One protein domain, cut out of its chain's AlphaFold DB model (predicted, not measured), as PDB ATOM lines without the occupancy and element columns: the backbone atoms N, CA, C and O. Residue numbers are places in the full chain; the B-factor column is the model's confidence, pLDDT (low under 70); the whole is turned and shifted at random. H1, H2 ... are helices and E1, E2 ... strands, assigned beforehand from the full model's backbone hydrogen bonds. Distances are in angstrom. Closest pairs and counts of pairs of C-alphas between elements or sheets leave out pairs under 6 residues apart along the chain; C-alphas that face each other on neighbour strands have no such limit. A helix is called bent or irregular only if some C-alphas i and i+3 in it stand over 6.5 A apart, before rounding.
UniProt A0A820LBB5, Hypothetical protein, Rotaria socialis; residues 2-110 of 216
ATOM      1  N   SER A   2     194.168 160.287 228.143       51.94
ATOM      2  CA  SER A   2     193.651 159.963 229.482       51.94
ATOM      3  C   SER A   2     192.346 160.726 229.709       51.94
ATOM      4  O   SER A   2     192.289 161.913 229.388       51.94
ATOM      5  N   SER A   3     191.310 160.060 230.213       56.59
ATOM      6  CA  SER A   3     190.061 160.688 230.644       56.59
ATOM      7  C   SER A   3     190.014 160.718 232.170       56.59
ATOM      8  O   SER A   3     190.344 159.737 232.831       56.59
ATOM      9  N   VAL A   4     189.607 161.856 232.732       60.59
ATOM     10  CA  VAL A   4     189.452 162.033 234.179       60.59
ATOM     11  C   VAL A   4     187.962 161.976 234.516       60.59
ATOM     12  O   VAL A   4     187.208 162.803 233.996       60.59
ATOM     13  N   PRO A   5     187.505 161.033 235.361       61.88
ATOM     14  CA  PRO A   5     186.129 161.033 235.831       61.88
ATOM     15  C   PRO A   5     185.892 162.215 236.777       61.88
ATOM     16  O   PRO A   5     186.715 162.522 237.637       61.88
ATOM     17  N   VAL A   6     184.742 162.868 236.626       64.25
ATOM     18  CA  VAL A   6     184.313 164.001 237.452       64.25
ATOM     19  C   VAL A   6     183.011 163.637 238.160       64.25
ATOM     20  O   VAL A   6     182.091 163.110 237.536       64.25
ATOM     21  N   GLN A   7     182.909 163.970 239.449       64.31
ATOM     22  CA  GLN A   7     181.695 163.800 240.249       64.31
ATOM     23  C   GLN A   7     181.249 165.122 240.859       64.31
ATOM     24  O   GLN A   7     182.060 165.903 241.353       64.31
ATOM     25  N   LEU A   8     179.933 165.307 240.913       67.50
ATOM     26  CA  LEU A   8     179.287 166.386 241.644       67.50
ATOM     27  C   LEU A   8     178.271 165.793 242.621       67.50
ATOM     28  O   LEU A   8     177.581 164.828 242.288       67.50
ATOM     29  N   LEU A   9     178.179 166.385 243.811       71.25
ATOM     30  CA  LEU A   9     177.133 166.085 244.784       71.25
ATOM     31  C   LEU A   9     176.134 167.240 244.815       71.25
ATOM     32  O   LEU A   9     176.482 168.366 245.192       71.25
ATOM     33  N   ILE A  10     174.910 166.937 244.390       76.81
ATOM     34  CA  ILE A  10     173.812 167.888 244.223       76.81
ATOM     35  C   ILE A  10     172.751 167.571 245.269       76.81
ATOM     36  O   ILE A  10     172.304 166.430 245.374       76.81
ATOM     37  N   TYR A  11     172.353 168.590 246.019       75.69
ATOM     38  CA  TYR A  11     171.278 168.508 246.991       75.69
ATOM     39  C   TYR A  11     170.073 169.280 246.474       75.69
ATOM     40  O   TYR A  11     170.193 170.430 246.049       75.69
ATOM     41  N   VAL A  12     168.911 168.641 246.547       77.06
ATOM     42  CA  VAL A  12     167.624 169.257 246.236       77.06
ATOM     43  C   VAL A  12     166.844 169.321 247.528       77.06
ATOM     44  O   VAL A  12     166.638 168.294 248.177       77.06
ATOM     45  N   ILE A  13     166.458 170.525 247.930       77.81
ATOM     46  CA  ILE A  13     165.768 170.751 249.193       77.81
ATOM     47  C   ILE A  13     164.280 170.920 248.871       77.81
ATOM     48  O   ILE A  13     163.900 171.964 248.334       77.81
ATOM     49  N   PRO A  14     163.425 169.915 249.149       75.75
ATOM     50  CA  PRO A  14     161.985 170.084 249.006       75.75
ATOM     51  C   PRO A  14     161.449 171.002 250.110       75.75
ATOM     52  O   PRO A  14     162.009 171.083 251.209       75.75
ATOM     53  N   ARG A  15     160.332 171.681 249.847       74.88
ATOM     54  CA  ARG A  15     159.566 172.359 250.896       74.88
ATOM     55  C   ARG A  15     158.969 171.328 251.864       74.88
ATOM     56  O   ARG A  15     158.603 170.229 251.453       74.88
ATOM     57  N   PRO A  16     158.811 171.682 253.152       64.69
ATOM     58  CA  PRO A  16     158.377 170.754 254.205       64.69
ATOM     59  C   PRO A  16     156.948 170.210 254.035       64.69
ATOM     60  O   PRO A  16     156.529 169.342 254.796       64.69
ATOM     61  N   THR A  17     156.190 170.710 253.061       72.56
ATOM     62  CA  THR A  17     154.858 170.218 252.687       72.56
ATOM     63  C   THR A  17     154.901 168.901 251.911       72.56
ATOM     64  O   THR A  17     153.873 168.238 251.789       72.56
ATOM     65  N   CYS A  18     156.075 168.512 251.414       71.00
ATOM     66  CA  CYS A  18     156.270 167.404 250.496       71.00
ATOM     67  C   CYS A  18     157.159 166.318 251.126       71.00
ATOM     68  O   CYS A  18     158.264 166.592 251.597       71.00
ATOM     69  N   PHE A  19     156.666 165.073 251.156       77.69
ATOM     70  CA  PHE A  19     157.431 163.916 251.652       77.69
ATOM     71  C   PHE A  19     158.225 163.203 250.558       77.69
ATOM     72  O   PHE A  19     159.152 162.456 250.889       77.69
ATOM     73  N   ASP A  20     157.860 163.406 249.293       79.75
ATOM     74  CA  ASP A  20     158.535 162.775 248.168       79.75
ATOM     75  C   ASP A  20     159.773 163.584 247.785       79.75
ATOM     76  O   ASP A  20     159.761 164.813 247.718       79.75
ATOM     77  N   ALA A  21     160.889 162.891 247.570       78.12
ATOM     78  CA  ALA A  21     162.097 163.546 247.103       78.12
ATOM     79  C   ALA A  21     161.927 163.942 245.622       78.12
ATOM     80  O   ALA A  21     161.424 163.134 244.835       78.12
ATOM     81  N   PRO A  22     162.380 165.137 245.207       83.38
ATOM     82  CA  PRO A  22     162.386 165.514 243.799       83.38
ATOM     83  C   PRO A  22     163.253 164.567 242.967       83.38
ATOM     84  O   PRO A  22     164.357 164.188 243.371       83.38
ATOM     85  N   LEU A  23     162.775 164.210 241.778       85.81
ATOM     86  CA  LEU A  23     163.494 163.330 240.864       85.81
ATOM     87  C   LEU A  23     164.493 164.136 240.031       85.81
ATOM     88  O   LEU A  23     164.107 165.091 239.363       85.81
ATOM     89  N   ILE A  24     165.759 163.719 240.011       86.06
ATOM     90  CA  ILE A  24     166.792 164.313 239.152       86.06
ATOM     91  C   ILE A  24     166.863 163.526 237.844       86.06
ATOM     92  O   ILE A  24     167.088 162.313 237.859       86.06
ATOM     93  N   MET A  25     166.722 164.204 236.704       82.81
ATOM     94  CA  MET A  25     166.920 163.555 235.409       82.81
ATOM     95  C   MET A  25     168.415 163.356 235.125       82.81
ATOM     96  O   MET A  25     169.199 164.300 235.267       82.81
ATOM     97  N   PRO A  26     168.838 162.147 234.713       74.62
ATOM     98  CA  PRO A  26     170.231 161.876 234.409       74.62
ATOM     99  C   PRO A  26     170.645 162.609 233.133       74.62
ATOM    100  O   PRO A  26     169.853 162.794 232.208       74.62
ATOM    101  N   LEU A  27     171.926 162.960 233.056       76.62
ATOM    102  CA  LEU A  27     172.521 163.422 231.810       76.62
ATOM    103  C   LEU A  27     172.587 162.253 230.821       76.62
ATOM    104  O   LEU A  27     173.091 161.173 231.140       76.62
ATOM    105  N   THR A  28     172.087 162.463 229.609       73.94
ATOM    106  CA  THR A  28     172.132 161.457 228.548       73.94
ATOM    107  C   THR A  28     173.508 161.471 227.883       73.94
ATOM    108  O   THR A  28     173.710 162.135 226.868       73.94
ATOM    109  N   GLY A  29     174.464 160.743 228.464       68.50
ATOM    110  CA  GLY A  29     175.779 160.481 227.868       68.50
ATOM    111  C   GLY A  29     176.966 161.106 228.602       68.50
ATOM    112  O   GLY A  29     176.824 161.831 229.585       68.50
ATOM    113  N   CYS A  30     178.164 160.783 228.115       69.75
ATOM    114  CA  CYS A  30     179.408 161.368 228.605       69.75
ATOM    115  C   CYS A  30     179.621 162.746 227.973       69.75
ATOM    116  O   CYS A  30     179.481 162.909 226.763       69.75
ATOM    117  N   LEU A  31     180.006 163.727 228.788       71.69
ATOM    118  CA  LEU A  31     180.373 165.057 228.311       71.69
ATOM    119  C   LEU A  31     181.888 165.127 228.137       71.69
ATOM    120  O   LEU A  31     182.632 165.120 229.116       71.69
ATOM    121  N   GLU A  32     182.345 165.220 226.892       72.25
ATOM    122  CA  GLU A  32     183.747 165.518 226.613       72.25
ATOM    123  C   GLU A  32     184.040 166.995 226.895       72.25
ATOM    124  O   GLU A  32     183.361 167.908 226.405       72.25
ATOM    125  N   VAL A  33     185.069 167.224 227.708       76.44
ATOM    126  CA  VAL A  33     185.508 168.548 228.146       76.44
ATOM    127  C   VAL A  33     186.979 168.742 227.797       76.44
ATOM    128  O   VAL A  33     187.787 167.823 227.926       76.44
ATOM    129  N   SER A  34     187.329 169.959 227.389       79.38
ATOM    130  CA  SER A  34     188.704 170.353 227.073       79.38
ATOM    131  C   SER A  34     189.101 171.547 227.931       79.38
ATOM    132  O   SER A  34     188.273 172.408 228.232       79.38
ATOM    133  N   VAL A  35     190.375 171.619 228.315       83.81
ATOM    134  CA  VAL A  35     190.904 172.746 229.096       83.81
ATOM    135  C   VAL A  35     190.699 174.057 228.345       83.81
ATOM    136  O   VAL A  35     190.937 174.136 227.143       83.81
ATOM    137  N   GLY A  36     190.243 175.084 229.062       83.75
ATOM    138  CA  GLY A  36     189.975 176.411 228.506       83.75
ATOM    139  C   GLY A  36     188.704 176.498 227.659       83.75
ATOM    140  O   GLY A  36     188.282 177.602 227.318       83.75
ATOM    141  N   MET A  37     188.045 175.374 227.363       85.69
ATOM    142  CA  MET A  37     186.775 175.366 226.649       85.69
ATOM    143  C   MET A  37     185.605 175.341 227.623       85.69
ATOM    144  O   MET A  37     185.463 174.437 228.445       85.69
ATOM    145  N   LYS A  38     184.726 176.330 227.484       89.56
ATOM    146  CA  LYS A  38     183.484 176.411 228.244       89.56
ATOM    147  C   LYS A  38     182.533 175.291 227.820       89.56
ATOM    148  O   LYS A  38     182.266 175.111 226.630       89.56
ATOM    149  N   LYS A  39     181.984 174.571 228.793       88.19
ATOM    150  CA  LYS A  39     180.930 173.572 228.605       88.19
ATOM    151  C   LYS A  39     179.772 173.854 229.545       88.19
ATOM    152  O   LYS A  39     179.978 174.201 230.704       88.19
ATOM    153  N   SER A  40     178.558 173.710 229.032       90.50
ATOM    154  CA  SER A  40     177.331 173.943 229.786       90.50
ATOM    155  C   SER A  40     176.438 172.718 229.684       90.50
ATOM    156  O   SER A  40     176.320 172.130 228.611       90.50
ATOM    157  N   PHE A  41     175.820 172.343 230.795       88.44
ATOM    158  CA  PHE A  41     174.829 171.278 230.850       88.44
ATOM    159  C   PHE A  41     173.706 171.663 231.807       88.44
ATOM    160  O   PHE A  41     173.920 172.365 232.798       88.44
ATOM    161  N   THR A  42     172.501 171.213 231.478       90.88
ATOM    162  CA  THR A  42     171.287 171.526 232.230       90.88
ATOM    163  C   THR A  42     170.874 170.311 233.038       90.88
ATOM    164  O   THR A  42     170.802 169.203 232.506       90.88
ATOM    165  N   LEU A  43     170.606 170.524 234.321       89.94
ATOM    166  CA  LEU A  43     170.059 169.510 235.210       89.94
ATOM    167  C   LEU A  43     168.599 169.829 235.468       89.94
ATOM    168  O   LEU A  43     168.278 170.942 235.883       89.94
ATOM    169  N   PHE A  44     167.742 168.845 235.232       90.00
ATOM    170  CA  PHE A  44     166.310 168.971 235.435       90.00
ATOM    171  C   PHE A  44     165.878 168.193 236.667       90.00
ATOM    172  O   PHE A  44     166.350 167.081 236.916       90.00
ATOM    173  N   PHE A  45     164.935 168.779 237.387       89.56
ATOM    174  CA  PHE A  45     164.365 168.249 238.606       89.56
ATOM    175  C   PHE A  45     162.856 168.267 238.463       89.56
ATOM    176  O   PHE A  45     162.273 169.281 238.073       89.56
ATOM    177  N   ILE A  46     162.234 167.138 238.761       88.12
ATOM    178  CA  ILE A  46     160.793 166.969 238.680       88.12
ATOM    179  C   ILE A  46     160.277 166.862 240.104       88.12
ATOM    180  O   ILE A  46     160.661 165.950 240.842       88.12
ATOM    181  N   ASP A  47     159.413 167.793 240.478       86.25
ATOM    182  CA  ASP A  47     158.618 167.650 241.681       86.25
ATOM    183  C   ASP A  47     157.514 166.611 241.448       86.25
ATOM    184  O   ASP A  47     156.746 166.689 240.484       86.25
ATOM    185  N   LEU A  48     157.475 165.613 242.328       84.19
ATOM    186  CA  LEU A  48     156.496 164.530 242.305       84.19
ATOM    187  C   LEU A  48     155.314 164.794 243.243       84.19
ATOM    188  O   LEU A  48     154.294 164.117 243.128       84.19
ATOM    189  N   CYS A  49     155.424 165.768 244.150       83.00
ATOM    190  CA  CYS A  49     154.382 166.061 245.127       83.00
ATOM    191  C   CYS A  49     153.184 166.777 244.514       83.00
ATOM    192  O   CYS A  49     152.045 166.506 244.903       83.00
ATOM    193  N   ASN A  50     153.413 167.677 243.556       80.88
ATOM    194  CA  ASN A  50     152.334 168.374 242.874       80.88
ATOM    195  C   ASN A  50     152.641 168.542 241.376       80.88
ATOM    196  O   ASN A  50     153.611 169.201 241.011       80.88
ATOM    197  N   PRO A  51     151.798 168.009 240.472       78.25
ATOM    198  CA  PRO A  51     152.011 168.155 239.032       78.25
ATOM    199  C   PRO A  51     151.799 169.592 238.523       78.25
ATOM    200  O   PRO A  51     152.151 169.889 237.388       78.25
ATOM    201  N   ASN A  52     151.225 170.485 239.337       83.12
ATOM    202  CA  ASN A  52     150.835 171.839 238.937       83.12
ATOM    203  C   ASN A  52     151.642 172.950 239.621       83.12
ATOM    204  O   ASN A  52     151.403 174.121 239.334       83.12
ATOM    205  N   ILE A  53     152.549 172.631 240.543       82.44
ATOM    206  CA  ILE A  53     153.464 173.607 241.142       82.44
ATOM    207  C   ILE A  53     154.710 172.878 241.628       82.44
ATOM    208  O   ILE A  53     154.595 171.785 242.164       82.44
ATOM    209  N   SER A  54     155.888 173.470 241.448       80.81
ATOM    210  CA  SER A  54     157.101 172.932 242.056       80.81
ATOM    211  C   SER A  54     157.258 173.467 243.478       80.81
ATOM    212  O   SER A  54     157.376 174.674 243.701       80.81
ATOM    213  N   ASP A  55     157.308 172.546 244.430       82.19
ATOM    214  CA  ASP A  55     157.657 172.748 245.832       82.19
ATOM    215  C   ASP A  55     159.168 172.569 246.083       82.19
ATOM    216  O   ASP A  55     159.604 172.381 247.221       82.19
ATOM    217  N   VAL A  56     160.011 172.664 245.048       83.94
ATOM    218  CA  VAL A  56     161.469 172.718 245.226       83.94
ATOM    219  C   VAL A  56     161.838 174.073 245.831       83.94
ATOM    220  O   VAL A  56     161.594 175.126 245.243       83.94
ATOM    221  N   ALA A  57     162.405 174.064 247.039       83.50
ATOM    222  CA  ALA A  57     162.807 175.288 247.726       83.50
ATOM    223  C   ALA A  57     164.136 175.819 247.184       83.50
ATOM    224  O   ALA A  57     164.271 177.022 246.967       83.50
ATOM    225  N   ASP A  58     165.101 174.919 246.992       83.56
ATOM    226  CA  ASP A  58     166.445 175.254 246.539       83.56
ATOM    227  C   ASP A  58     167.146 174.044 245.899       83.56
ATOM    228  O   ASP A  58     166.845 172.883 246.208       83.56
ATOM    229  N   ILE A  59     168.113 174.329 245.028       84.88
ATOM    230  CA  ILE A  59     169.020 173.355 244.421       84.88
ATOM    231  C   ILE A  59     170.440 173.855 244.649       84.88
ATOM    232  O   ILE A  59     170.875 174.835 244.046       84.88
ATOM    233  N   THR A  60     171.194 173.139 245.478       83.12
ATOM    234  CA  THR A  60     172.559 173.523 245.829       83.12
ATOM    235  C   THR A  60     173.566 172.452 245.437       83.12
ATOM    236  O   THR A  60     173.334 171.247 245.576       83.12
ATOM    237  N   VAL A  61     174.722 172.888 244.939       81.75
ATOM    238  CA  VAL A  61     175.860 172.014 244.645       81.75
ATOM    239  C   VAL A  61     176.899 172.235 245.730       81.75
ATOM    240  O   VAL A  61     177.503 173.300 245.816       81.75
ATOM    241  N   SER A  62     177.115 171.222 246.563       72.50
ATOM    242  CA  SER A  62     177.920 171.368 247.787       72.50
ATOM    243  C   SER A  62     179.394 171.677 247.549       72.50
ATOM    244  O   SER A  62     180.038 172.330 248.368       72.50
ATOM    245  N   ARG A  63     179.947 171.180 246.443       79.00
ATOM    246  CA  ARG A  63     181.353 171.353 246.074       79.00
ATOM    247  C   ARG A  63     181.443 171.660 244.587       79.00
ATOM    248  O   ARG A  63     181.660 170.741 243.794       79.00
ATOM    249  N   PRO A  64     181.218 172.919 244.183       80.06
ATOM    250  CA  PRO A  64     181.420 173.293 242.801       80.06
ATOM    251  C   PRO A  64     182.887 173.100 242.426       80.06
ATOM    252  O   PRO A  64     183.789 173.441 243.191       80.06
ATOM    253  N   MET A  65     183.132 172.558 241.235       82.88
ATOM    254  CA  MET A  65     184.487 172.535 240.693       82.88
ATOM    255  C   MET A  65     184.993 173.963 240.506       82.88
ATOM    256  O   MET A  65     184.221 174.869 240.186       82.88
ATOM    257  N   ALA A  66     186.301 174.173 240.652       81.25
ATOM    258  CA  ALA A  66     186.872 175.480 240.363       81.25
ATOM    259  C   ALA A  66     186.591 175.875 238.900       81.25
ATOM    260  O   ALA A  66     186.705 175.065 237.975       81.25
ATOM    261  N   GLY A  67     186.165 177.125 238.710       82.19
ATOM    262  CA  GLY A  67     185.706 177.634 237.416       82.19
ATOM    263  C   GLY A  67     184.299 177.180 237.008       82.19
ATOM    264  O   GLY A  67     183.892 177.455 235.878       82.19
ATOM    265  N   MET A  68     183.556 176.480 237.875       88.56
ATOM    266  CA  MET A  68     182.146 176.162 237.646       88.56
ATOM    267  C   MET A  68     181.252 177.302 238.136       88.56
ATOM    268  O   MET A  68     181.354 177.762 239.270       88.56
ATOM    269  N   LEU A  69     180.353 177.728 237.262       92.31
ATOM    270  CA  LEU A  69     179.303 178.700 237.495       92.31
ATOM    271  C   LEU A  69     177.961 177.968 237.504       92.31
ATOM    272  O   LEU A  69     177.684 177.152 236.623       92.31
ATOM    273  N   ILE A  70     177.137 178.274 238.499       92.44
ATOM    274  CA  ILE A  70     175.820 177.672 238.708       92.44
ATOM    275  C   ILE A  70     174.792 178.772 238.474       92.44
ATOM    276  O   ILE A  70     174.906 179.848 239.062       92.44
ATOM    277  N   SER A  71     173.827 178.542 237.587       94.50
ATOM    278  CA  SER A  71     172.723 179.485 237.417       94.50
ATOM    279  C   SER A  71     171.773 179.448 238.610       94.50
ATOM    280  O   SER A  71     171.708 178.464 239.342       94.50
ATOM    281  N   ASN A  72     170.944 180.479 238.730       92.94
ATOM    282  CA  ASN A  72     169.769 180.404 239.592       92.94
ATOM    283  C   ASN A  72     168.825 179.285 239.122       92.94
ATOM    284  O   ASN A  72     168.859 178.884 237.951       92.94
ATOM    285  N   MET A  73     167.977 178.814 240.037       92.12
ATOM    286  CA  MET A  73     166.875 177.903 239.736       92.12
ATOM    287  C   MET A  73     165.853 178.588 238.826       92.12
ATOM    288  O   MET A  73     165.448 179.725 239.079       92.12
ATOM    289  N   ILE A  74     165.437 177.891 237.769       92.06
ATOM    290  CA  ILE A  74     164.461 178.373 236.791       92.06
ATOM    291  C   ILE A  74     163.322 177.357 236.688       92.06
ATOM    292  O   ILE A  74     163.560 176.152 236.629       92.06
ATOM    293  N   TYR A  75     162.087 177.853 236.649       89.69
ATOM    294  CA  TYR A  75     160.886 177.041 236.450       89.69
ATOM    295  C   TYR A  75     160.592 176.916 234.960       89.69
ATOM    296  O   TYR A  75     160.670 177.905 234.224       89.69
ATOM    297  N   LEU A  76     160.247 175.713 234.503       87.56
ATOM    298  CA  LEU A  76     159.888 175.512 233.108       87.56
ATOM    299  C   LEU A  76     158.511 176.156 232.847       87.56
ATOM    300  O   LEU A  76     157.539 175.808 233.517       87.56
ATOM    301  N   PRO A  77     158.378 177.078 231.875       84.38
ATOM    302  CA  PRO A  77     157.134 177.824 231.674       84.38
ATOM    303  C   PRO A  77     155.969 176.936 231.218       84.38
ATOM    304  O   PRO A  77     154.814 177.254 231.473       84.38
ATOM    305  N   THR A  78     156.270 175.823 230.550       85.12
ATOM    306  CA  THR A  78     155.280 174.851 230.074       85.12
ATOM    307  C   THR A  78     154.925 173.795 231.119       85.12
ATOM    308  O   THR A  78     153.880 173.163 230.998       85.12
ATOM    309  N   ASN A  79     155.767 173.598 232.138       84.56
ATOM    310  CA  ASN A  79     155.523 172.644 233.211       84.56
ATOM    311  C   ASN A  79     156.157 173.142 234.514       84.56
ATOM    312  O   ASN A  79     157.334 172.920 234.788       84.56
ATOM    313  N   VAL A  80     155.344 173.802 235.330       85.88
ATOM    314  CA  VAL A  80     155.792 174.435 236.573       85.88
ATOM    315  C   VAL A  80     156.184 173.439 237.667       85.88
ATOM    316  O   VAL A  80     156.788 173.872 238.644       85.88
ATOM    317  N   SER A  81     155.896 172.136 237.520       87.38
ATOM    318  CA  SER A  81     156.427 171.087 238.407       87.38
ATOM    319  C   SER A  81     157.873 170.708 238.069       87.38
ATOM    320  O   SER A  81     158.525 169.994 238.832       87.38
ATOM    321  N   VAL A  82     158.391 171.180 236.932       89.38
ATOM    322  CA  VAL A  82     159.766 170.956 236.490       89.38
ATOM    323  C   VAL A  82     160.582 172.223 236.707       89.38
ATOM    324  O   VAL A  82     160.257 173.304 236.209       89.38
ATOM    325  N   VAL A  83     161.697 172.071 237.410       92.00
ATOM    326  CA  VAL A  83     162.695 173.124 237.597       92.00
ATOM    327  C   VAL A  83     164.036 172.671 237.052       92.00
ATOM    328  O   VAL A  83     164.317 171.477 236.940       92.00
ATOM    329  N   TYR A  84     164.884 173.623 236.693       92.69
ATOM    330  CA  TYR A  84     166.220 173.318 236.215       92.69
ATOM    331  C   TYR A  84     167.250 174.344 236.670       92.69
ATOM    332  O   TYR A  84     166.937 175.501 236.960       92.69
ATOM    333  N   ILE A  85     168.502 173.897 236.697       93.38
ATOM    334  CA  ILE A  85     169.683 174.755 236.794       93.38
ATOM    335  C   ILE A  85     170.624 174.450 235.634       93.38
ATOM    336  O   ILE A  85     170.705 173.320 235.145       93.38
ATOM    337  N   THR A  86     171.371 175.462 235.217       93.25
ATOM    338  CA  THR A  86     172.428 175.340 234.221       93.25
ATOM    339  C   THR A  86     173.771 175.408 234.925       93.25
ATOM    340  O   THR A  86     174.117 176.410 235.556       93.25
ATOM    341  N   LEU A  87     174.556 174.348 234.774       91.31
ATOM    342  CA  LEU A  87     175.936 174.284 235.224       91.31
ATOM    343  C   LEU A  87     176.843 174.613 234.051       91.31
ATOM    344  O   LEU A  87     176.747 174.022 232.979       91.31
ATOM    345  N   THR A  88     177.711 175.594 234.245       92.38
ATOM    346  CA  THR A  88     178.643 176.073 233.231       92.38
ATOM    347  C   THR A  88     180.049 175.973 233.777       92.38
ATOM    348  O   THR A  88     180.373 176.618 234.765       92.38
ATOM    349  N   TRP A  89     180.900 175.192 233.135       90.25
ATOM    350  CA  TRP A  89     182.241 174.913 233.614       90.25
ATOM    351  C   TRP A  89     183.279 175.163 232.526       90.25
ATOM    352  O   TRP A  89     183.112 174.741 231.382       90.25
ATOM    353  N   THR A  90     184.364 175.838 232.899       88.94
ATOM    354  CA  THR A  90     185.562 175.972 232.067       88.94
ATOM    355  C   THR A  90     186.715 175.270 232.787       88.94
ATOM    356  O   THR A  90     187.249 175.833 233.749       88.94
ATOM    357  N   PRO A  91     187.106 174.052 232.368       83.62
ATOM    358  CA  PRO A  91     188.180 173.313 233.019       83.62
ATOM    359  C   PRO A  91     189.497 174.089 232.962       83.62
ATOM    360  O   PRO A  91     189.899 174.579 231.904       83.62
ATOM    361  N   GLN A  92     190.185 174.176 234.098       82.31
ATOM    362  CA  GLN A  92     191.504 174.797 234.208       82.31
ATOM    363  C   GLN A  92     192.596 173.722 234.258       82.31
ATOM    364  O   GLN A  92     192.407 172.666 234.859       82.31
ATOM    365  N   ALA A  93     193.756 173.996 233.652       75.69
ATOM    366  CA  ALA A  93     194.873 173.045 233.585       75.69
ATOM    367  C   ALA A  93     195.370 172.602 234.973       75.69
ATOM    368  O   ALA A  93     195.746 171.448 235.160       75.69
ATOM    369  N   SER A  94     195.313 173.504 235.957       69.75
ATOM    370  CA  SER A  94     195.703 173.257 237.350       69.75
ATOM    371  C   SER A  94     194.876 172.170 238.045       69.75
ATOM    372  O   SER A  94     195.340 171.592 239.023       69.75
ATOM    373  N   LEU A  95     193.677 171.856 237.541       61.81
ATOM    374  CA  LEU A  95     192.773 170.860 238.128       61.81
ATOM    375  C   LEU A  95     193.016 169.441 237.604       61.81
ATOM    376  O   LEU A  95     192.655 168.479 238.273       61.81
ATOM    377  N   LEU A  96     193.653 169.295 236.437       55.09
ATOM    378  CA  LEU A  96     193.949 167.980 235.854       55.09
ATOM    379  C   LEU A  96     195.073 167.236 236.589       55.09
ATOM    380  O   LEU A  96     195.216 166.032 236.412       55.09
ATOM    381  N   ILE A  97     195.848 167.935 237.423       46.41
ATOM    382  CA  ILE A  97     196.985 167.368 238.166       46.41
ATOM    383  C   ILE A  97     196.524 166.671 239.467       46.41
ATOM    384  O   ILE A  97     197.257 165.866 240.026       46.41
ATOM    385  N   VAL A  98     195.293 166.918 239.939       43.62
ATOM    386  CA  VAL A  98     194.756 166.369 241.211       43.62
ATOM    387  C   VAL A  98     193.817 165.165 240.982       43.62
ATOM    388  O   VAL A  98     193.209 164.631 241.906       43.62
ATOM    389  N   ALA A  99     193.700 164.706 239.738       39.94
ATOM    390  CA  ALA A  99     192.739 163.704 239.276       39.94
ATOM    391  C   ALA A  99     193.053 162.234 239.637       39.94
ATOM    392  O   ALA A  99     192.357 161.343 239.159       39.94
ATOM    393  N   ASP A 100     194.051 161.967 240.484       34.03
ATOM    394  CA  ASP A 100     194.343 160.616 241.001       34.03
ATOM    395  C   ASP A 100     193.452 160.210 242.194       34.03
ATOM    396  O   ASP A 100     193.599 159.126 242.761       34.03
ATOM    397  N   VAL A 101     192.487 161.051 242.579       34.91
ATOM    398  CA  VAL A 101     191.507 160.723 243.619       34.91
ATOM    399  C   VAL A 101     190.166 160.424 242.957       34.91
ATOM    400  O   VAL A 101     189.453 161.323 242.512       34.91
ATOM    401  N   TYR A 102     189.852 159.133 242.866       31.95
ATOM    402  CA  TYR A 102     188.607 158.577 242.342       31.95
ATOM    403  C   TYR A 102     187.368 159.292 242.886       31.95
ATOM    404  O   TYR A 102     187.180 159.381 244.098       31.95
ATOM    405  N   HIS A 103     186.485 159.726 241.990       32.81
ATOM    406  CA  HIS A 103     185.156 160.194 242.356       32.81
ATOM    407  C   HIS A 103     184.105 159.555 241.427       32.81
ATOM    408  O   HIS A 103     184.088 159.786 240.218       32.81
ATOM    409  N   CYS A 104     183.258 158.695 241.997       27.56
ATOM    410  CA  CYS A 104     182.166 157.977 241.333       27.56
ATOM    411  C   CYS A 104     180.838 158.700 241.545       27.56
ATOM    412  O   CYS A 104     180.404 158.784 242.685       27.56
ATOM    413  N   LEU A 105     180.137 159.120 240.482       31.20
ATOM    414  CA  LEU A 105     178.803 159.735 240.565       31.20
ATOM    415  C   LEU A 105     177.796 158.856 241.332       31.20
ATOM    416  O   LEU A 105     177.150 157.977 240.768       31.20
ATOM    417  N   LEU A 106     177.651 159.125 242.627       29.53
ATOM    418  CA  LEU A 106     176.595 158.603 243.479       29.53
ATOM    419  C   LEU A 106     175.654 159.761 243.793       29.53
ATOM    420  O   LEU A 106     175.995 160.669 244.549       29.53
ATOM    421  N   ILE A 107     174.479 159.736 243.170       34.16
ATOM    422  CA  ILE A 107     173.350 160.565 243.580       34.16
ATOM    423  C   ILE A 107     172.756 159.854 244.796       34.16
ATOM    424  O   ILE A 107     172.076 158.841 244.657       34.16
ATOM    425  N   SER A 108     173.095 160.317 245.996       31.47
ATOM    426  CA  SER A 108     172.490 159.813 247.226       31.47
ATOM    427  C   SER A 108     171.142 160.498 247.444       31.47
ATOM    428  O   SER A 108     171.097 161.719 247.592       31.47
ATOM    429  N   GLU A 109     170.064 159.715 247.495       33.44
ATOM    430  CA  GLU A 109     168.780 160.165 248.042       33.44
ATOM    431  C   GLU A 109     168.970 160.659 249.492       33.44
ATOM    432  O   GLU A 109     169.825 160.132 250.216       33.44
ATOM    433  N   PRO A 110     168.196 161.654 249.960       32.44
ATOM    434  CA  PRO A 110     168.205 162.009 251.368       32.44
ATOM    435  C   PRO A 110     167.731 160.808 252.197       32.44
ATOM    436  O   PRO A 110     166.629 160.293 252.009       32.44
TER     437      PRO A 110
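AT A GLANCE: This is residues 2 to 110 of the 216 residues of the protein "Hypothetical protein" of Rotaria socialis (UniProt A0A820LBB5). With little regular structure, this is an elongated body: bent strand E6 has E2 along one side and short E4 and E5 on the other, ribbon E1-E3 also runs lengthwise, and small helix H1 stands at one far end. The printed part has 109 residues, 42 in named elements, mostly strand, ordered E1 to E6, then H1; both sheets are antiparallel. It is only just compact, close to loose, with radius of gyration of the C-alphas 15.4 A, spanning 45 by 27 by 21 A.

HOW THE PARTS SIT: E1, residues 10 to 14, and E3, residues 56 to 61, are antiparallel; N 11 and O 60, 2.9 A, are within hydrogen-bond range. E2, residues 39 to 46, pairs likewise with E6, residues 79 to 89, by N 41 and O 87, 2.9 A. On the other side of E6 are E4, residues 68 to 70, with N 69 and O 88 at 2.7 A, and E5, residues 74 to 76, its hairpin partner, with N 74 and O 84 at 2.9 A. H1, residues 93 to 98, is not on this branched sheet; 0 of 2 O i to N i+4 and 2 of 3 O i to N i+3 pairs are within range.

IN THESE COORDINATES: E1 begins at C-alpha 10 (173.812, 167.888, 244.223). E6, 26.8 A long, bends by 66 degrees at residue 82. H1 ends at C-alpha 98 (194.756, 166.369, 241.211).

THE WHOLE: The farthest C-alphas, of Asn 52 and Ile 97, are 46.4 A apart. The printed part has no cut; the link E1 to E2 is long. Residues 94 to 110 are among 27 with pLDDT under 70.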